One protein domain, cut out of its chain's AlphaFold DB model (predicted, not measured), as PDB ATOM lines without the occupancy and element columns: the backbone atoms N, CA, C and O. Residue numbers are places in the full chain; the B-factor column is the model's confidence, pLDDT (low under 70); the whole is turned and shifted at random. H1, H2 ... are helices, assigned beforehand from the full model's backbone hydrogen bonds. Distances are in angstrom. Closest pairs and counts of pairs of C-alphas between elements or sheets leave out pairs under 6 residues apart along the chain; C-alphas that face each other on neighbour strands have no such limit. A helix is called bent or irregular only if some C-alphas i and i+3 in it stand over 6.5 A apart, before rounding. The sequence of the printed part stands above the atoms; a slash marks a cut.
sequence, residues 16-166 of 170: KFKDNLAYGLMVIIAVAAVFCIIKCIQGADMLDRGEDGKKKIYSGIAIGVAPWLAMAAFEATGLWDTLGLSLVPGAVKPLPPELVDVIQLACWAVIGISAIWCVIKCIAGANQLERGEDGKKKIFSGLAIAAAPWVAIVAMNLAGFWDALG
ATOM      1  N   LYS A  16      19.151 -10.224 100.110       62.94
ATOM      2  CA  LYS A  16      19.271  -8.848 100.630       62.94
ATOM      3  C   LYS A  16      20.146  -8.740 101.880       62.94
ATOM      4  O   LYS A  16      20.793  -7.720 102.093       62.94
ATOM      5  N   PHE A  17      20.123  -9.750 102.746       63.97
ATOM      6  CA  PHE A  17      20.940  -9.758 103.955       63.97
ATOM      7  C   PHE A  17      22.402 -10.071 103.624       63.97
ATOM      8  O   PHE A  17      23.290  -9.441 104.190       63.97
ATOM      9  N   LYS A  18      22.650 -10.974 102.669       64.75
ATOM     10  CA  LYS A  18      23.993 -11.256 102.143       64.75
ATOM     11  C   LYS A  18      24.618 -10.017 101.503       64.75
ATOM     12  O   LYS A  18      25.740  -9.664 101.853       64.75
ATOM     13  N   ASP A  19      23.859  -9.322 100.661       65.00
ATOM     14  CA  ASP A  19      24.296  -8.091  99.999       65.00
ATOM     15  C   ASP A  19      24.595  -6.985 101.016       65.00
ATOM     16  O   ASP A  19      25.642  -6.344 100.947       65.00
ATOM     17  N   ASN A  20      23.722  -6.795 102.012       66.69
ATOM     18  CA  ASN A  20      23.928  -5.798 103.066       66.69
ATOM     19  C   ASN A  20      25.127  -6.126 103.964       66.69
ATOM     20  O   ASN A  20      25.842  -5.217 104.383       66.69
ATOM     21  N   LEU A  21      25.351  -7.405 104.275       67.75
ATOM     22  CA  LEU A  21      26.491  -7.850 105.072       67.75
ATOM     23  C   LEU A  21      27.803  -7.631 104.308       67.75
ATOM     24  O   LEU A  21      28.739  -7.057 104.859       67.75
ATOM     25  N   ALA A  22      27.848  -8.033 103.036       66.31
ATOM     26  CA  ALA A  22      29.011  -7.846 102.178       66.31
ATOM     27  C   ALA A  22      29.300  -6.350 101.959       66.31
ATOM     28  O   ALA A  22      30.440  -5.909 102.098       66.31
ATOM     29  N   TYR A  23      28.260  -5.539 101.741       64.44
ATOM     30  CA  TYR A  23      28.371  -4.081 101.676       64.44
ATOM     31  C   TYR A  23      28.891  -3.470 102.983       64.44
ATOM     32  O   TYR A  23      29.802  -2.645 102.964       64.44
ATOM     33  N   GLY A  24      28.369  -3.906 104.132       66.56
ATOM     34  CA  GLY A  24      28.849  -3.469 105.444       66.56
ATOM     35  C   GLY A  24      30.329  -3.791 105.666       66.56
ATOM     36  O   GLY A  24      31.081  -2.928 106.122       66.56
ATOM     37  N   LEU A  25      30.772  -4.995 105.288       70.19
ATOM     38  CA  LEU A  25      32.180  -5.397 105.343       70.19
ATOM     39  C   LEU A  25      33.063  -4.532 104.439       70.19
ATOM     40  O   LEU A  25      34.100  -4.051 104.897       70.19
ATOM     41  N   MET A  26      32.637  -4.263 103.203       66.44
ATOM     42  CA  MET A  26      33.360  -3.363 102.297       66.44
ATOM     43  C   MET A  26      33.539  -1.969 102.890       66.44
ATOM     44  O   MET A  26      34.638  -1.419 102.852       66.44
ATOM     45  N   VAL A  27      32.480  -1.403 103.475       68.69
ATOM     46  CA  VAL A  27      32.545  -0.087 104.122       68.69
ATOM     47  C   VAL A  27      33.522  -0.114 105.297       68.69
ATOM     48  O   VAL A  27      34.335   0.798 105.425       68.69
ATOM     49  N   ILE A  28      33.504  -1.162 106.127       73.38
ATOM     50  CA  ILE A  28      34.446  -1.311 107.248       73.38
ATOM     51  C   ILE A  28      35.895  -1.364 106.747       73.38
ATOM     52  O   ILE A  28      36.753  -0.686 107.309       73.38
ATOM     53  N   ILE A  29      36.171  -2.121 105.682       72.06
ATOM     54  CA  ILE A  29      37.515  -2.253 105.098       72.06
ATOM     55  C   ILE A  29      37.974  -0.927 104.491       72.06
ATOM     56  O   ILE A  29      39.092  -0.486 104.761       72.06
ATOM     57  N   ALA A  30      37.109  -0.257 103.729       67.25
ATOM     58  CA  ALA A  30      37.406   1.043 103.139       67.25
ATOM     59  C   ALA A  30      37.689   2.097 104.223       67.25
ATOM     60  O   ALA A  30      38.693   2.807 104.165       67.25
ATOM     61  N   VAL A  31      36.857   2.157 105.267       70.88
ATOM     62  CA  VAL A  31      37.049   3.067 106.403       70.88
ATOM     63  C   VAL A  31      38.342   2.737 107.152       70.88
ATOM     64  O   VAL A  31      39.117   3.643 107.456       70.88
ATOM     65  N   ALA A  32      38.627   1.460 107.414       76.25
ATOM     66  CA  ALA A  32      39.861   1.039 108.074       76.25
ATOM     67  C   ALA A  32      41.113   1.395 107.260       76.25
ATOM     68  O   ALA A  32      42.098   1.859 107.836       76.25
ATOM     69  N   ALA A  33      41.065   1.258 105.931       69.12
ATOM     70  CA  ALA A  33      42.131   1.695 105.037       69.12
ATOM     71  C   ALA A  33      42.349   3.214 105.137       69.12
ATOM     72  O   ALA A  33      43.477   3.657 105.354       69.12
ATOM     73  N   VAL A  34      41.280   4.018 105.098       73.25
ATOM     74  CA  VAL A  34      41.363   5.480 105.266       73.25
ATOM     75  C   VAL A  34      41.939   5.859 106.635       73.25
ATOM     76  O   VAL A  34      42.858   6.675 106.719       73.25
ATOM     77  N   PHE A  35      41.464   5.247 107.722       76.19
ATOM     78  CA  PHE A  35      41.998   5.503 109.064       76.19
ATOM     79  C   PHE A  35      43.459   5.069 109.209       76.19
ATOM     80  O   PHE A  35      44.228   5.766 109.874       76.19
ATOM     81  N   CYS A  36      43.860   3.967 108.571       77.88
ATOM     82  CA  CYS A  36      45.253   3.544 108.484       77.88
ATOM     83  C   CYS A  36      46.106   4.629 107.817       77.88
ATOM     84  O   CYS A  36      47.095   5.058 108.410       77.88
ATOM     85  N   ILE A  37      45.692   5.152 106.654       75.19
ATOM     86  CA  ILE A  37      46.385   6.258 105.968       75.19
ATOM     87  C   ILE A  37      46.510   7.466 106.896       75.19
ATOM     88  O   ILE A  37      47.613   7.961 107.109       75.19
ATOM     89  N   ILE A  38      45.406   7.918 107.497       76.88
ATOM     90  CA  ILE A  38      45.395   9.098 108.373       76.88
ATOM     91  C   ILE A  38      46.357   8.906 109.551       76.88
ATOM     92  O   ILE A  38      47.138   9.803 109.870       76.88
ATOM     93  N   LYS A  39      46.332   7.741 110.204       77.19
ATOM     94  CA  LYS A  39      47.213   7.437 111.340       77.19
ATOM     95  C   LYS A  39      48.676   7.324 110.920       77.19
ATOM     96  O   LYS A  39      49.532   7.817 111.651       77.19
ATOM     97  N   CYS A  40      48.959   6.749 109.754       73.81
ATOM     98  CA  CYS A  40      50.304   6.685 109.190       73.81
ATOM     99  C   CYS A  40      50.825   8.075 108.810       73.81
ATOM    100  O   CYS A  40      51.962   8.383 109.143       73.81
ATOM    101  N   ILE A  41      49.997   8.945 108.220       76.69
ATOM    102  CA  ILE A  41      50.343  10.347 107.936       76.69
ATOM    103  C   ILE A  41      50.617  11.098 109.239       76.69
ATOM    104  O   ILE A  41      51.654  11.735 109.371       76.69
ATOM    105  N   GLN A  42      49.735  10.984 110.235       77.94
ATOM    106  CA  GLN A  42      49.933  11.620 111.538       77.94
ATOM    107  C   GLN A  42      51.171  11.086 112.269       77.94
ATOM    108  O   GLN A  42      51.861  11.839 112.949       77.94
ATOM    109  N   GLY A  43      51.434   9.784 112.180       75.12
ATOM    110  CA  GLY A  43      52.600   9.160 112.795       75.12
ATOM    111  C   GLY A  43      53.896   9.543 112.087       75.12
ATOM    112  O   GLY A  43      54.878   9.852 112.755       75.12
ATOM    113  N   ALA A  44      53.875   9.612 110.753       72.88
ATOM    114  CA  ALA A  44      54.967  10.142 109.952       72.88
ATOM    115  C   ALA A  44      55.214  11.618 110.278       72.88
ATOM    116  O   ALA A  44      56.361  12.028 110.437       72.88
ATOM    117  N   ASP A  45      54.153  12.408 110.459       74.62
ATOM    118  CA  ASP A  45      54.283  13.812 110.822       74.62
ATOM    119  C   ASP A  45      55.017  14.000 112.157       74.62
ATOM    120  O   ASP A  45      55.867  14.878 112.265       74.62
ATOM    121  N   MET A  46      54.748  13.104 113.110       79.25
ATOM    122  CA  MET A  46      55.310  13.080 114.461       79.25
ATOM    123  C   MET A  46      56.586  12.225 114.593       79.25
ATOM    124  O   MET A  46      56.981  11.899 115.714       79.25
ATOM    125  N   LEU A  47      57.236  11.819 113.493       70.50
ATOM    126  CA  LEU A  47      58.474  11.019 113.550       70.50
ATOM    127  C   LEU A  47      59.625  11.747 114.261       70.50
ATOM    128  O   LEU A  47      60.503  11.109 114.838       70.50
ATOM    129  N   ASP A  48      59.602  13.077 114.253       67.75
ATOM    130  CA  ASP A  48      60.510  13.943 115.006       67.75
ATOM    131  C   ASP A  48      60.296  13.868 116.530       67.75
ATOM    132  O   ASP A  48      61.210  14.166 117.293       67.75
ATOM    133  N   ARG A  49      59.130  13.390 116.984       73.25
ATOM    134  CA  ARG A  49      58.812  13.122 118.399       73.25
ATOM    135  C   ARG A  49      59.216  11.713 118.856       73.25
ATOM    136  O   ARG A  49      58.881  11.302 119.963       73.25
ATOM    137  N   GLY A  50      59.927  10.952 118.022       75.62
ATOM    138  CA  GLY A  50      60.494   9.655 118.395       75.62
ATOM    139  C   GLY A  50      59.454   8.534 118.522       75.62
ATOM    140  O   GLY A  50      58.843   8.128 117.530       75.62
ATOM    141  N   GLU A  51      59.300   7.967 119.724       77.25
ATOM    142  CA  GLU A  51      58.447   6.789 119.963       77.25
ATOM    143  C   GLU A  51      56.965   7.028 119.659       77.25
ATOM    144  O   GLU A  51      56.290   6.121 119.171       77.25
ATOM    145  N   ASP A  52      56.457   8.232 119.911       75.94
ATOM    146  CA  ASP A  52      55.033   8.531 119.738       75.94
ATOM    147  C   ASP A  52      54.617   8.493 118.261       75.94
ATOM    148  O   ASP A  52      53.540   7.990 117.925       75.94
ATOM    149  N   GLY A  53      55.505   8.939 117.362       72.50
ATOM    150  CA  GLY A  53      55.318   8.816 115.916       72.50
ATOM    151  C   GLY A  53      55.252   7.354 115.477       72.50
ATOM    152  O   GLY A  53      54.323   6.954 114.773       72.50
ATOM    153  N   LYS A  54      56.170   6.515 115.982       75.25
ATOM    154  CA  LYS A  54      56.180   5.068 115.703       75.25
ATOM    155  C   LYS A  54      54.919   4.372 116.221       75.25
ATOM    156  O   LYS A  54      54.305   3.611 115.479       75.25
ATOM    157  N   LYS A  55      54.483   4.671 117.451       77.56
ATOM    158  CA  LYS A  55      53.244   4.123 118.038       77.56
ATOM    159  C   LYS A  55      52.015   4.473 117.199       77.56
ATOM    160  O   LYS A  55      51.157   3.613 116.998       77.56
ATOM    161  N   LYS A  56      51.939   5.692 116.650       80.50
ATOM    162  CA  LYS A  56      50.858   6.070 115.724       80.50
ATOM    163  C   LYS A  56      50.898   5.301 114.408       80.50
ATOM    164  O   LYS A  56      49.838   4.872 113.960       80.50
ATOM    165  N   ILE A  57      52.080   5.100 113.823       76.00
ATOM    166  CA  ILE A  57      52.230   4.291 112.602       76.00
ATOM    167  C   ILE A  57      51.786   2.850 112.873       76.00
ATOM    168  O   ILE A  57      50.945   2.330 112.148       76.00
ATOM    169  N   TYR A  58      52.263   2.223 113.955       73.44
ATOM    170  CA  TYR A  58      51.858   0.859 114.312       73.44
ATOM    171  C   TYR A  58      50.365   0.742 114.612       73.44
ATOM    172  O   TYR A  58      49.734  -0.216 114.179       73.44
ATOM    173  N   SER A  59      49.778   1.729 115.294       79.06
ATOM    174  CA  SER A  59      48.329   1.795 115.502       79.06
ATOM    175  C   SER A  59      47.571   1.909 114.177       79.06
ATOM    176  O   SER A  59      46.554   1.242 114.015       79.06
ATOM    177  N   GLY A  60      48.063   2.712 113.229       75.69
ATOM    178  CA  GLY A  60      47.492   2.820 111.887       75.69
ATOM    179  C   GLY A  60      47.530   1.494 111.137       75.69
ATOM    180  O   GLY A  60      46.489   1.034 110.677       75.69
ATOM    181  N   ILE A  61      48.694   0.839 111.108       74.00
ATOM    182  CA  ILE A  61      48.870  -0.480 110.487       74.00
ATOM    183  C   ILE A  61      47.957  -1.515 111.151       74.00
ATOM    184  O   ILE A  61      47.289  -2.262 110.450       74.00
ATOM    185  N   ALA A  62      47.866  -1.544 112.483       72.31
ATOM    186  CA  ALA A  62      46.996  -2.480 113.192       72.31
ATOM    187  C   ALA A  62      45.512  -2.278 112.838       72.31
ATOM    188  O   ALA A  62      44.812  -3.256 112.595       72.31
ATOM    189  N   ILE A  63      45.046  -1.025 112.750       77.88
ATOM    190  CA  ILE A  63      43.680  -0.701 112.303       77.88
ATOM    191  C   ILE A  63      43.467  -1.154 110.858       77.88
ATOM    192  O   ILE A  63      42.431  -1.733 110.551       77.88
ATOM    193  N   GLY A  64      44.448  -0.912 109.985       70.12
ATOM    194  CA  GLY A  64      44.380  -1.294 108.581       70.12
ATOM    195  C   GLY A  64      44.363  -2.806 108.381       70.12
ATOM    196  O   GLY A  64      43.585  -3.279 107.568       70.12
ATOM    197  N   VAL A  65      45.182  -3.553 109.130       67.56
ATOM    198  CA  VAL A  65      45.412  -5.003 108.987       67.56
ATOM    199  C   VAL A  65      44.361  -5.850 109.713       67.56
ATOM    200  O   VAL A  65      44.050  -6.948 109.256       67.56
ATOM    201  N   ALA A  66      43.781  -5.370 110.817       73.12
ATOM    202  CA  ALA A  66      42.834  -6.156 111.612       73.12
ATOM    203  C   ALA A  66      41.610  -6.667 110.815       73.12
ATOM    204  O   ALA A  66      41.301  -7.855 110.942       73.12
ATOM    205  N   PRO A  67      40.953  -5.866 109.949       71.81
ATOM    206  CA  PRO A  67      39.881  -6.367 109.088       71.81
ATOM    207  C   PRO A  67      40.342  -7.470 108.128       71.81
ATOM    208  O   PRO A  67      39.606  -8.429 107.914       71.81
ATOM    209  N   TRP A  68      41.572  -7.396 107.606       68.50
ATOM    210  CA  TRP A  68      42.135  -8.436 106.733       68.50
ATOM    211  C   TRP A  68      42.398  -9.738 107.471       68.50
ATOM    212  O   TRP A  68      42.078 -10.803 106.956       68.50
ATOM    213  N   LEU A  69      42.954  -9.664 108.681       66.06
ATOM    214  CA  LEU A  69      43.184 -10.850 109.505       66.06
ATOM    215  C   LEU A  69      41.865 -11.516 109.899       66.06
ATOM    216  O   LEU A  69      41.772 -12.741 109.874       66.06
ATOM    217  N   ALA A  70      40.838 -10.721 110.213       70.75
ATOM    218  CA  ALA A  70      39.499 -11.237 110.467       70.75
ATOM    219  C   ALA A  70      38.932 -11.937 109.223       70.75
ATOM    220  O   ALA A  70      38.476 -13.071 109.320       70.75
ATOM    221  N   MET A  71      39.039 -11.323 108.041       68.69
ATOM    222  CA  MET A  71      38.608 -11.950 106.787       68.69
ATOM    223  C   MET A  71      39.351 -13.254 106.485       68.69
ATOM    224  O   MET A  71      38.712 -14.259 106.185       68.69
ATOM    225  N   ALA A  72      40.677 -13.263 106.624       64.88
ATOM    226  CA  ALA A  72      41.499 -14.446 106.391       64.88
ATOM    227  C   ALA A  72      41.157 -15.592 107.360       64.88
ATOM    228  O   ALA A  72      41.160 -16.755 106.967       64.88
ATOM    229  N   ALA A  73      40.808 -15.282 108.613       67.12
ATOM    230  CA  ALA A  73      40.346 -16.282 109.574       67.12
ATOM    231  C   ALA A  73      38.970 -16.866 109.200       67.12
ATOM    232  O   ALA A  73      38.724 -18.058 109.388       67.12
ATOM    233  N   PHE A  74      38.072 -16.049 108.648       68.31
ATOM    234  CA  PHE A  74      36.755 -16.500 108.191       68.31
ATOM    235  C   PHE A  74      36.865 -17.344 106.906       68.31
ATOM    236  O   PHE A  74      36.142 -18.328 106.755       68.31
ATOM    237  N   GLU A  75      37.821 -17.018 106.032       65.88
ATOM    238  CA  GLU A  75      38.176 -17.812 104.849       65.88
ATOM    239  C   GLU A  75      38.746 -19.174 105.257       65.88
ATOM    240  O   GLU A  75      38.248 -20.215 104.842       65.88
ATOM    241  N   ALA A  76      39.732 -19.185 106.160       63.38
ATOM    242  CA  ALA A  76      40.387 -20.408 106.622       63.38
ATOM    243  C   ALA A  76      39.436 -21.384 107.338       63.38
ATOM    244  O   ALA A  76      39.713 -22.580 107.406       63.38
ATOM    245  N   THR A  77      38.323 -20.887 107.882       73.69
ATOM    246  CA  THR A  77      37.298 -21.708 108.543       73.69
ATOM    247  C   THR A  77      36.197 -22.191 107.593       73.69
ATOM    248  O   THR A  77      35.324 -22.939 108.030       73.69
ATOM    249  N   GLY A  78      36.214 -21.793 106.313       65.75
ATOM    250  CA  GLY A  78      35.154 -22.114 105.346       65.75
ATOM    251  C   GLY A  78      33.804 -21.484 105.705       65.75
ATOM    252  O   GLY A  78      32.749 -21.933 105.246       65.75
ATOM    253  N   LEU A  79      33.809 -20.461 106.569       70.12
ATOM    254  CA  LEU A  79      32.585 -19.849 107.073       70.12
ATOM    255  C   LEU A  79      31.850 -19.098 105.959       70.12
ATOM    256  O   LEU A  79      30.622 -19.137 105.907       70.12
ATOM    257  N   TRP A  80      32.585 -18.466 105.040       69.62
ATOM    258  CA  TRP A  80      32.005 -17.788 103.878       69.62
ATOM    259  C   TRP A  80      31.236 -18.755 102.977       69.62
ATOM    260  O   TRP A  80      30.067 -18.498 102.679       69.62
ATOM    261  N   ASP A  81      31.833 -19.906 102.657       68.44
ATOM    262  CA  ASP A  81      31.192 -20.965 101.872       68.44
ATOM    263  C   ASP A  81      29.955 -21.523 102.582       68.44
ATOM    264  O   ASP A  81      28.894 -21.681 101.979       68.44
ATOM    265  N   THR A  82      30.058 -21.745 103.895       70.12
ATOM    266  CA  THR A  82      28.953 -22.258 104.723       70.12
ATOM    267  C   THR A  82      27.766 -21.286 104.769       70.12
ATOM    268  O   THR A  82      26.613 -21.708 104.821       70.12
ATOM    269  N   LEU A  83      28.028 -19.977 104.724       66.12
ATOM    270  CA  LEU A  83      27.007 -18.925 104.717       66.12
ATOM    271  C   LEU A  83      26.564 -18.524 103.295       66.12
ATOM    272  O   LEU A  83      25.624 -17.734 103.130       66.12
ATOM    273  N   GLY A  84      27.210 -19.073 102.260       66.62
ATOM    274  CA  GLY A  84      27.013 -18.711 100.859       66.62
ATOM    275  C   GLY A  84      27.252 -17.223 100.605       66.62
ATOM    276  O   GLY A  84      26.421 -16.578  99.961       66.62
ATOM    277  N   LEU A  85      28.318 -16.682 101.193       63.50
ATOM    278  CA  LEU A  85      28.772 -15.299 101.084       63.50
ATOM    279  C   LEU A  85      30.041 -15.246 100.228       63.50
ATOM    280  O   LEU A  85      30.857 -16.158 100.281       63.50
ATOM    281  N   SER A  86      30.224 -14.160  99.479       60.56
ATOM    282  CA  SER A  86      31.462 -13.890  98.741       60.56
ATOM    283  C   SER A  86      32.228 -12.756  99.412       60.56
ATOM    284  O   SER A  86      31.635 -11.717  99.713       60.56
ATOM    285  N   LEU A  87      33.535 -12.951  99.618       55.56
ATOM    286  CA  LEU A  87      34.438 -11.979 100.247       55.56
ATOM    287  C   LEU A  87      34.537 -10.675  99.441       55.56
ATOM    288  O   LEU A  87      34.517  -9.577  99.993       55.56
ATOM    289  N   VAL A  88      34.594 -10.824  98.119       54.88
ATOM    290  CA  VAL A  88      34.442  -9.743  97.150       54.88
ATOM    291  C   VAL A  88      33.061  -9.935  96.541       54.88
ATOM    292  O   VAL A  88      32.851 -10.914  95.821       54.88
ATOM    293  N   PRO A  89      32.070  -9.101  96.877       52.12
ATOM    294  CA  PRO A  89      30.729  -9.302  96.364       52.12
ATOM    295  C   PRO A  89      30.754  -9.191  94.831       52.12
ATOM    296  O   PRO A  89      30.885  -8.113  94.267       52.12
ATOM    297  N   GLY A  90      30.606 -10.317  94.126       45.81
ATOM    298  CA  GLY A  90      30.488 -10.331  92.660       45.81
ATOM    299  C   GLY A  90      29.218  -9.631  92.151       45.81
ATOM    300  O   GLY A  90      29.034  -9.478  90.949       45.81
ATOM    301  N   ALA A  91      28.345  -9.213  93.073       47.59
ATOM    302  CA  ALA A  91      27.061  -8.569  92.838       47.59
ATOM    303  C   ALA A  91      26.950  -7.185  93.508       47.59
ATOM    304  O   ALA A  91      25.838  -6.721  93.767       47.59
ATOM    305  N   VAL A  92      28.067  -6.499  93.805       52.53
ATOM    306  CA  VAL A  92      27.969  -5.071  94.153       52.53
ATOM    307  C   VAL A  92      27.377  -4.363  92.954       52.53
ATOM    308  O   VAL A  92      27.981  -4.328  91.883       52.53
ATOM    309  N   LYS A  93      26.181  -3.794  93.121       54.00
ATOM    310  CA  LYS A  93      25.736  -2.764  92.190       54.00
ATOM    311  C   LYS A  93      26.802  -1.672  92.235       54.00
ATOM    312  O   LYS A  93      26.976  -1.110  93.319       54.00
ATOM    313  N   PRO A  94      27.508  -1.399  91.122       58.09
ATOM    314  CA  PRO A  94      28.514  -0.353  91.100       58.09
ATOM    315  C   PRO A  94      27.895   0.926  91.657       58.09
ATOM    316  O   PRO A  94      26.700   1.188  91.455       58.09
ATOM    317  N   LEU A  95      28.688   1.680  92.417       61.78
ATOM    318  CA  LEU A  95      28.233   2.955  92.947       61.78
ATOM    319  C   LEU A  95      27.734   3.835  91.785       61.78
ATOM    320  O   LEU A  95      28.240   3.711  90.666       61.78
ATOM    321  N   PRO A  96      26.741   4.714  92.021       70.81
ATOM    322  CA  PRO A  96      26.321   5.678  91.013       70.81
ATOM    323  C   PRO A  96      27.546   6.431  90.472       70.81
ATOM    324  O   PRO A  96      28.402   6.802  91.285       70.81
ATOM    325  N   PRO A  97      27.656   6.665  89.152       71.50
ATOM    326  CA  PRO A  97      28.819   7.323  88.556       71.50
ATOM    327  C   PRO A  97      29.173   8.651  89.233       71.50
ATOM    328  O   PRO A  97      30.339   8.937  89.473       71.50
ATOM    329  N   GLU A  98      28.166   9.419  89.656       73.12
ATOM    330  CA  GLU A  98      28.360  10.694  90.347       73.12
ATOM    331  C   GLU A  98      29.063  10.520  91.702       73.12
ATOM    332  O   GLU A  98      29.833  11.379  92.132       73.12
ATOM    333  N   LEU A  99      28.810   9.407  92.394       65.69
ATOM    334  CA  LEU A  99      29.460   9.099  93.666       65.69
ATOM    335  C   LEU A  99      30.885   8.576  93.449       65.69
ATOM    336  O   LEU A  99      31.774   8.901  94.236       65.69
ATOM    337  N   VAL A 100      31.103   7.808  92.379       72.50
ATOM    338  CA  VAL A 100      32.438   7.366  91.948       72.50
ATOM    339  C   VAL A 100      33.320   8.582  91.660       72.50
ATOM    340  O   VAL A 100      34.412   8.670  92.219       72.50
ATOM    341  N   ASP A 101      32.816   9.560  90.903       71.69
ATOM    342  CA  ASP A 101      33.534  10.798  90.581       71.69
ATOM    343  C   ASP A 101      33.917  11.584  91.842       71.69
ATOM    344  O   ASP A 101      35.057  12.028  91.990       71.69
ATOM    345  N   VAL A 102      32.986  11.726  92.792       71.88
ATOM    346  CA  VAL A 102      33.247  12.420  94.064       71.88
ATOM    347  C   VAL A 102      34.316  11.696  94.882       71.88
ATOM    348  O   VAL A 102      35.216  12.342  95.425       71.88
ATOM    349  N   ILE A 103      34.251  10.364  94.967       71.38
ATOM    350  CA  ILE A 103      35.239   9.563  95.700       71.38
ATOM    351  C   ILE A 103      36.608   9.646  95.018       71.38
ATOM    352  O   ILE A 103      37.612   9.851  95.704       71.38
ATOM    353  N   GLN A 104      36.671   9.541  93.689       75.56
ATOM    354  CA  GLN A 104      37.918   9.671  92.937       75.56
ATOM    355  C   GLN A 104      38.524  11.066  93.099       75.56
ATOM    356  O   GLN A 104      39.718  11.179  93.383       75.56
ATOM    357  N   LEU A 105      37.719  12.128  93.003       77.25
ATOM    358  CA  LEU A 105      38.176  13.498  93.228       77.25
ATOM    359  C   LEU A 105      38.716  13.679  94.653       77.25
ATOM    360  O   LEU A 105      39.770  14.286  94.838       77.25
ATOM    361  N   ALA A 106      38.039  13.120  95.660       72.25
ATOM    362  CA  ALA A 106      38.508  13.148  97.043       72.25
ATOM    363  C   ALA A 106      39.835  12.390  97.216       72.25
ATOM    364  O   ALA A 106      40.746  12.892  97.877       72.25
ATOM    365  N   CYS A 107      39.988  11.221  96.584       76.50
ATOM    366  CA  CYS A 107      41.243  10.465  96.587       76.50
ATOM    367  C   CYS A 107      42.381  11.275  95.949       76.50
ATOM    368  O   CYS A 107      43.453  11.403  96.542       76.50
ATOM    369  N   TRP A 108      42.133  11.896  94.793       78.75
ATOM    370  CA  TRP A 108      43.095  12.778  94.129       78.75
ATOM    371  C   TRP A 108      43.451  14.004  94.967       78.75
ATOM    372  O   TRP A 108      44.623  14.376  95.034       78.75
ATOM    373  N   ALA A 109      42.480  14.602  95.660       75.38
ATOM    374  CA  ALA A 109      42.733  15.707  96.575       75.38
ATOM    375  C   ALA A 109      43.652  15.281  97.732       75.38
ATOM    376  O   ALA A 109      44.613  15.985  98.043       75.38
ATOM    377  N   VAL A 110      43.422  14.106  98.331       78.12
ATOM    378  CA  VAL A 110      44.287  13.556  99.389       78.12
ATOM    379  C   VAL A 110      45.700  13.280  98.869       78.12
ATOM    380  O   VAL A 110      46.670  13.635  99.544       78.12
ATOM    381  N   ILE A 111      45.836  12.703  97.671       82.69
ATOM    382  CA  ILE A 111      47.137  12.488  97.017       82.69
ATOM    383  C   ILE A 111      47.849  13.828  96.800       82.69
ATOM    384  O   ILE A 111      49.006  13.979  97.194       82.69
ATOM    385  N   GLY A 112      47.153  14.821  96.238       79.38
ATOM    386  CA  GLY A 112      47.696  16.152  95.968       79.38
ATOM    387  C   GLY A 112      48.162  16.870  97.236       79.38
ATOM    388  O   GLY A 112      49.289  17.360  97.293       79.38
ATOM    389  N   ILE A 113      47.342  16.871  98.290       80.19
ATOM    390  CA  ILE A 113      47.691  17.469  99.587       80.19
ATOM    391  C   ILE A 113      48.901  16.756 100.202       80.19
ATOM    392  O   ILE A 113      49.828  17.411 100.679       80.19
ATOM    393  N   SER A 114      48.931  15.423 100.151       82.00
ATOM    394  CA  SER A 114      50.043  14.626 100.685       82.00
ATOM    395  C   SER A 114      51.350  14.899  99.936       82.00
ATOM    396  O   SER A 114      52.407  15.014 100.560       82.00
ATOM    397  N   ALA A 115      51.288  15.078  98.614       81.88
ATOM    398  CA  ALA A 115      52.434  15.453  97.791       81.88
ATOM    399  C   ALA A 115      52.957  16.858  98.133       81.88
ATOM    400  O   ALA A 115      54.162  17.034  98.323       81.88
ATOM    401  N   ILE A 116      52.070  17.848  98.295       85.12
ATOM    402  CA  ILE A 116      52.452  19.203  98.730       85.12
ATOM    403  C   ILE A 116      53.135  19.150 100.101       85.12
ATOM    404  O   ILE A 116      54.193  19.750 100.303       85.12
ATOM    405  N   TRP A 117      52.573  18.388 101.040       81.06
ATOM    406  CA  TRP A 117      53.135  18.261 102.382       81.06
ATOM    407  C   TRP A 117      54.508  17.574 102.376       81.06
ATOM    408  O   TRP A 117      55.417  17.996 103.095       81.06
ATOM    409  N   CYS A 118      54.693  16.576 101.508       85.88
ATOM    410  CA  CYS A 118      55.991  15.961 101.252       85.88
ATOM    411  C   CYS A 118      57.019  16.989 100.782       85.88
ATOM    412  O   CYS A 118      58.099  17.064 101.364       85.88
ATOM    413  N   VAL A 119      56.688  17.820  99.788       84.62
ATOM    414  CA  VAL A 119      57.595  18.867  99.287       84.62
ATOM    415  C   VAL A 119      58.005  19.817 100.412       84.62
ATOM    416  O   VAL A 119      59.198  20.046 100.612       84.62
ATOM    417  N   ILE A 120      57.046  20.301 101.206       86.12
ATOM    418  CA  ILE A 120      57.316  21.196 102.343       86.12
ATOM    419  C   ILE A 120      58.279  20.537 103.341       86.12
ATOM    420  O   ILE A 120      59.261  21.155 103.761       86.12
ATOM    421  N   LYS A 121      58.039  19.271 103.705       82.31
ATOM    422  CA  LYS A 121      58.900  18.535 104.640       82.31
ATOM    423  C   LYS A 121      60.277  18.221 104.072       82.31
ATOM    424  O   LYS A 121      61.256  18.314 104.809       82.31
ATOM    425  N   CYS A 122      60.378  17.890 102.789       81.88
ATOM    426  CA  CYS A 122      61.652  17.651 102.125       81.88
ATOM    427  C   CYS A 122      62.491  18.930 102.057       81.88
ATOM    428  O   CYS A 122      63.675  18.872 102.366       81.88
ATOM    429  N   ILE A 123      61.887  20.089 101.759       86.06
ATOM    430  CA  ILE A 123      62.574  21.392 101.799       86.06
ATOM    431  C   ILE A 123      63.035  21.707 103.228       86.06
ATOM    432  O   ILE A 123      64.198  22.040 103.454       86.06
ATOM    433  N   ALA A 124      62.150  21.554 104.217       83.75
ATOM    434  CA  ALA A 124      62.490  21.795 105.618       83.75
ATOM    435  C   ALA A 124      63.586  20.846 106.133       83.75
ATOM    436  O   ALA A 124      64.431  21.254 106.928       83.75
ATOM    437  N   GLY A 125      63.576  19.590 105.685       82.94
ATOM    438  CA  GLY A 125      64.602  18.602 105.993       82.94
ATOM    439  C   GLY A 125      65.923  18.885 105.281       82.94
ATOM    440  O   GLY A 125      66.968  18.781 105.914       82.94
ATOM    441  N   ALA A 126      65.888  19.329 104.019       84.19
ATOM    442  CA  ALA A 126      67.068  19.737 103.259       84.19
ATOM    443  C   ALA A 126      67.793  20.914 103.926       84.19
ATOM    444  O   ALA A 126      69.000  20.850 104.142       84.19
ATOM    445  N   ASN A 127      67.041  21.916 104.390       84.44
ATOM    446  CA  ASN A 127      67.567  23.046 105.169       84.44
ATOM    447  C   ASN A 127      68.146  22.637 106.537       84.44
ATOM    448  O   ASN A 127      68.763  23.446 107.224       84.44
ATOM    449  N   GLN A 128      67.909  21.399 106.970       82.44
ATOM    450  CA  GLN A 128      68.387  20.841 108.234       82.44
ATOM    451  C   GLN A 128      69.320  19.645 108.015       82.44
ATOM    452  O   GLN A 128      69.666  18.971 108.983       82.44
ATOM    453  N   LEU A 129      69.763  19.381 106.780       77.75
ATOM    454  CA  LEU A 129      70.704  18.293 106.484       77.75
ATOM    455  C   LEU A 129      72.042  18.485 107.198       77.75
ATOM    456  O   LEU A 129      72.644  17.511 107.641       77.75
ATOM    457  N   GLU A 130      72.461  19.735 107.389       78.00
ATOM    458  CA  GLU A 130      73.654  20.085 108.168       78.00
ATOM    459  C   GLU A 130      73.527  19.701 109.652       78.00
ATOM    460  O   GLU A 130      74.530  19.513 110.332       78.00
ATOM    461  N   ARG A 131      72.296  19.508 110.155       70.88
ATOM    462  CA  ARG A 131      72.011  18.987 111.506       70.88
ATOM    463  C   ARG A 131      71.991  17.452 111.559       70.88
ATOM    464  O   ARG A 131      71.602  16.873 112.569       70.88
ATOM    465  N   GLY A 132      72.399  16.779 110.483       77.12
ATOM    466  CA  GLY A 132      72.580  15.332 110.437       77.12
ATOM    467  C   GLY A 132      71.269  14.544 110.376       77.12
ATOM    468  O   GLY A 132      70.543  14.581 109.380       77.12
ATOM    469  N   GLU A 133      71.001  13.747 111.412       77.62
ATOM    470  CA  GLU A 133      69.930  12.737 111.422       77.62
ATOM    471  C   GLU A 133      68.519  13.351 111.386       77.62
ATOM    472  O   GLU A 133      67.611  12.788 110.772       77.62
ATOM    473  N   ASP A 134      68.343  14.541 111.962       76.19
ATOM    474  CA  ASP A 134      67.043  15.219 112.036       76.19
ATOM    475  C   ASP A 134      66.558  15.723 110.668       76.19
ATOM    476  O   ASP A 134      65.370  15.624 110.348       76.19
ATOM    477  N   GLY A 135      67.479  16.187 109.814       75.31
ATOM    478  CA  GLY A 135      67.170  16.552 108.429       75.31
ATOM    479  C   GLY A 135      66.711  15.342 107.612       75.31
ATOM    480  O   GLY A 135      65.686  15.398 106.927       75.31
ATOM    481  N   LYS A 136      67.403  14.201 107.763       78.56
ATOM    482  CA  LYS A 136      67.025  12.935 107.113       78.56
ATOM    483  C   LYS A 136      65.651  12.452 107.579       78.56
ATOM    484  O   LYS A 136      64.828  12.100 106.738       78.56
ATOM    485  N   LYS A 137      65.365  12.479 108.887       77.94
ATOM    486  CA  LYS A 137      64.051  12.095 109.442       77.94
ATOM    487  C   LYS A 137      62.912  12.913 108.841       77.94
ATOM    488  O   LYS A 137      61.880  12.347 108.487       77.94
ATOM    489  N   LYS A 138      63.105  14.221 108.657       79.38
ATOM    490  CA  LYS A 138      62.100  15.090 108.027       79.38
ATOM    491  C   LYS A 138      61.860  14.749 106.561       79.38
ATOM    492  O   LYS A 138      60.702  14.637 106.166       79.38
ATOM    493  N   ILE A 139      62.917  14.493 105.792       81.88
ATOM    494  CA  ILE A 139      62.793  14.043 104.396       81.88
ATOM    495  C   ILE A 139      62.037  12.709 104.332       81.88
ATOM    496  O   ILE A 139      61.041  12.601 103.620       81.88
ATOM    497  N   PHE A 140      62.437  11.719 105.137       82.38
ATOM    498  CA  PHE A 140      61.752  10.424 105.202       82.38
ATOM    499  C   PHE A 140      60.285  10.555 105.616       82.38
ATOM    500  O   PHE A 140      59.429   9.896 105.032       82.38
ATOM    501  N   SER A 141      59.972  11.428 106.579       79.19
ATOM    502  CA  SER A 141      58.586  11.675 106.972       79.19
ATOM    503  C   SER A 141      57.751  12.274 105.841       79.19
ATOM    504  O   SER A 141      56.614  11.856 105.651       79.19
ATOM    505  N   GLY A 142      58.317  13.197 105.055       80.38
ATOM    506  CA  GLY A 142      57.648  13.759 103.883       80.38
ATOM    507  C   GLY A 142      57.339  12.681 102.846       80.38
ATOM    508  O   GLY A 142      56.192  12.541 102.426       80.38
ATOM    509  N   LEU A 143      58.338  11.857 102.515       83.62
ATOM    510  CA  LEU A 143      58.178  10.743 101.576       83.62
ATOM    511  C   LEU A 143      57.135   9.723 102.058       83.62
ATOM    512  O   LEU A 143      56.308   9.275 101.268       83.62
ATOM    513  N   ALA A 144      57.125   9.389 103.352       79.31
ATOM    514  CA  ALA A 144      56.143   8.473 103.931       79.31
ATOM    515  C   ALA A 144      54.707   9.024 103.859       79.31
ATOM    516  O   ALA A 144      53.780   8.269 103.568       79.31
ATOM    517  N   ILE A 145      54.520  10.334 104.069       79.31
ATOM    518  CA  ILE A 145      53.217  11.001 103.917       79.31
ATOM    519  C   ILE A 145      52.726  10.895 102.469       79.31
ATOM    520  O   ILE A 145      51.572  10.541 102.249       79.31
ATOM    521  N   ALA A 146      53.595  11.141 101.484       82.25
ATOM    522  CA  ALA A 146      53.229  11.022 100.072       82.25
ATOM    523  C   ALA A 146      52.957   9.576  99.635       82.25
ATOM    524  O   ALA A 146      52.100   9.354  98.785       82.25
ATOM    525  N   ALA A 147      53.661   8.593 100.201       78.00
ATOM    526  CA  ALA A 147      53.488   7.185  99.849       78.00
ATOM    527  C   ALA A 147      52.222   6.557 100.461       78.00
ATOM    528  O   ALA A 147      51.653   5.642  99.868       78.00
ATOM    529  N   ALA A 148      51.763   7.030 101.624       75.06
ATOM    530  CA  ALA A 148      50.665   6.403 102.362       75.06
ATOM    531  C   ALA A 148      49.348   6.258 101.560       75.06
ATOM    532  O   ALA A 148      48.776   5.166 101.594       75.06
ATOM    533  N   PRO A 149      48.878   7.270 100.798       76.00
ATOM    534  CA  PRO A 149      47.698   7.120  99.947       76.00
ATOM    535  C   PRO A 149      47.868   6.034  98.875       76.00
ATOM    536  O   PRO A 149      46.978   5.209  98.695       76.00
ATOM    537  N   TRP A 150      49.029   5.979  98.213       77.81
ATOM    538  CA  TRP A 150      49.307   4.993  97.163       77.81
ATOM    539  C   TRP A 150      49.333   3.566  97.694       77.81
ATOM    540  O   TRP A 150      48.747   2.673  97.091       77.81
ATOM    541  N   VAL A 151      49.964   3.354  98.851       75.19
ATOM    542  CA  VAL A 151      50.013   2.037  99.500       75.19
ATOM    543  C   VAL A 151      48.605   1.534  99.817       75.19
ATOM    544  O   VAL A 151      48.309   0.361  99.599       75.19
ATOM    545  N   ALA A 152      47.717   2.411 100.288       72.06
ATOM    546  CA  ALA A 152      46.346   2.029 100.596       72.06
ATOM    547  C   ALA A 152      45.505   1.749  99.347       72.06
ATOM    548  O   ALA A 152      44.756   0.776  99.335       72.06
ATOM    549  N   ILE A 153      45.663   2.544  98.286       73.56
ATOM    550  CA  ILE A 153      44.969   2.300  97.019       73.56
ATOM    551  C   ILE A 153      45.420   0.965  96.404       73.56
ATOM    552  O   ILE A 153      44.585   0.155  96.011       73.56
ATOM    553  N   VAL A 154      46.727   0.681  96.396       73.88
ATOM    554  CA  VAL A 154      47.262  -0.609  95.928       73.88
ATOM    555  C   VAL A 154      46.727  -1.769  96.769       73.88
ATOM    556  O   VAL A 154      46.338  -2.790  96.210       73.88
ATOM    557  N   ALA A 155      46.653  -1.619  98.095       69.38
ATOM    558  CA  ALA A 155      46.093  -2.648  98.971       69.38
ATOM    559  C   ALA A 155      44.603  -2.911  98.687       69.38
ATOM    560  O   ALA A 155      44.182  -4.064  98.644       69.38
ATOM    561  N   MET A 156      43.812  -1.859  98.446       68.69
ATOM    562  CA  MET A 156      42.403  -1.996  98.058       68.69
ATOM    563  C   MET A 156      42.237  -2.644  96.680       68.69
ATOM    564  O   MET A 156      41.288  -3.402  96.479       68.69
ATOM    565  N   ASN A 157      43.155  -2.368  95.752       72.00
ATOM    566  CA  ASN A 157      43.143  -2.943  94.411       72.00
ATOM    567  C   ASN A 157      43.500  -4.437  94.417       72.00
ATOM    568  O   ASN A 157      42.745  -5.253  93.903       72.00
ATOM    569  N   LEU A 158      44.585  -4.827  95.095       66.69
ATOM    570  CA  LEU A 158      45.002  -6.235  95.208       66.69
ATOM    571  C   LEU A 158      43.932  -7.145  95.818       66.69
ATOM    572  O   LEU A 158      43.929  -8.350  95.583       66.69
ATOM    573  N   ALA A 159      43.036  -6.572  96.607       64.94
ATOM    574  CA  ALA A 159      41.946  -7.287  97.235       64.94
ATOM    575  C   ALA A 159      40.617  -7.230  96.468       64.94
ATOM    576  O   ALA A 159      39.601  -7.689  96.981       64.94
ATOM    577  N   GLY A 160      40.598  -6.636  95.273       64.81
ATOM    578  CA  GLY A 160      39.414  -6.550  94.417       64.81
ATOM    579  C   GLY A 160      38.348  -5.550  94.879       64.81
ATOM    580  O   GLY A 160      37.335  -5.400  94.202       64.81
ATOM    581  N   PHE A 161      38.550  -4.832  95.992       68.75
ATOM    582  CA  PHE A 161      37.588  -3.830  96.478       68.75
ATOM    583  C   PHE A 161      37.607  -2.548  95.652       68.75
ATOM    584  O   PHE A 161      36.576  -1.895  95.521       68.75
ATOM    585  N   TRP A 162      38.767  -2.179  95.110       69.38
ATOM    586  CA  TRP A 162      38.887  -1.014  94.234       69.38
ATOM    587  C   TRP A 162      38.007  -1.178  92.987       69.38
ATOM    588  O   TRP A 162      37.144  -0.340  92.723       69.38
ATOM    589  N   ASP A 163      38.132  -2.329  92.325       69.31
ATOM    590  CA  ASP A 163      37.335  -2.691  91.153       69.31
ATOM    591  C   ASP A 163      35.856  -2.913  91.505       69.31
ATOM    592  O   ASP A 163      34.972  -2.449  90.786       69.31
ATOM    593  N   ALA A 164      35.555  -3.552  92.645       66.56
ATOM    594  CA  ALA A 164      34.177  -3.773  93.097       66.56
ATOM    595  C   ALA A 164      33.416  -2.468  93.403       66.56
ATOM    596  O   ALA A 164      32.190  -2.423  93.291       66.56
ATOM    597  N   LEU A 165      34.127  -1.397  93.771       66.06
ATOM    598  CA  LEU A 165      33.554  -0.062  93.967       66.06
ATOM    599  C   LEU A 165      33.402   0.728  92.655       66.06
ATOM    600  O   LEU A 165      32.828   1.816  92.675       66.06
ATOM    601  N   GLY A 166      33.888   0.196  91.529       66.62
ATOM    602  CA  GLY A 166      33.918   0.890  90.240       66.62
ATOM    603  C   GLY A 166      34.962   2.008  90.175       66.62
ATOM    604  O   GLY A 166      34.854   2.893  89.329       66.62
TER     605      GLY A 166
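Overview. This is residues 16 to 166 of the 170 residues of an uncharacterized protein of Opitutus sp. ER46 (UniProt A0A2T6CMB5). Two long helical hairpins lie side by side in a flat, loose slab: H1 with the bent H2, and H4 with the bent H5. H1 and H5 pack together on the inside, while H2 and H4 make the two long edges. The printed part has 151 residues with six named helices, H1 to H6 in order, and no named strand; its class is all helix. The radius of gyration of the C-alphas is 18.5 A and the spans are 61 by 36 by 18 A.

Along the chain. Find C-alpha 16 at (19.271, -8.848, 100.630); from there H1, residues 16 to 45, runs 42.9 A. H4, residues 97 to 126, runs 42.8 A to C-alpha 126 at (67.068, 19.737, 103.259). H2, residues 51 to 76, and H5, residues 133 to 158, are each one helix by hydrogen bonds but bent: C-alphas 64 and 67, and 146 and 149, are 6.8 A apart. Their arms are H2a, 51 to 64, H2b, 67 to 76, H5a, 133 to 146, and H5b, 149 to 158. H3 is residues 79 to 83, H6 161 to 164.

Arrangement. H1 and H2a form a hairpin, a shallow tilt of 15 degrees; their closest C-alphas, Cys 36 and Gly 60, are 4.1 A apart. H1 touches H5a with residues 40 to 45 alone, closest at Ala 44 and Ser 141, C-alphas 4.9 A apart. H4 and H5a form the other hairpin, closest at C-alphas 118 and 142, 3.8 A. Every O i to N i+4 pair is within hydrogen-bond range in H1 to H5b; H6 is too short for one.

Size, cuts and confidence. C-alphas 16 and 130, the farthest apart, are 62.1 A apart. The printed part has no cut; H3 to H4 is a long link. Mean pLDDT of the printed part is 72.6; residues 83 to 95 are among those under 70.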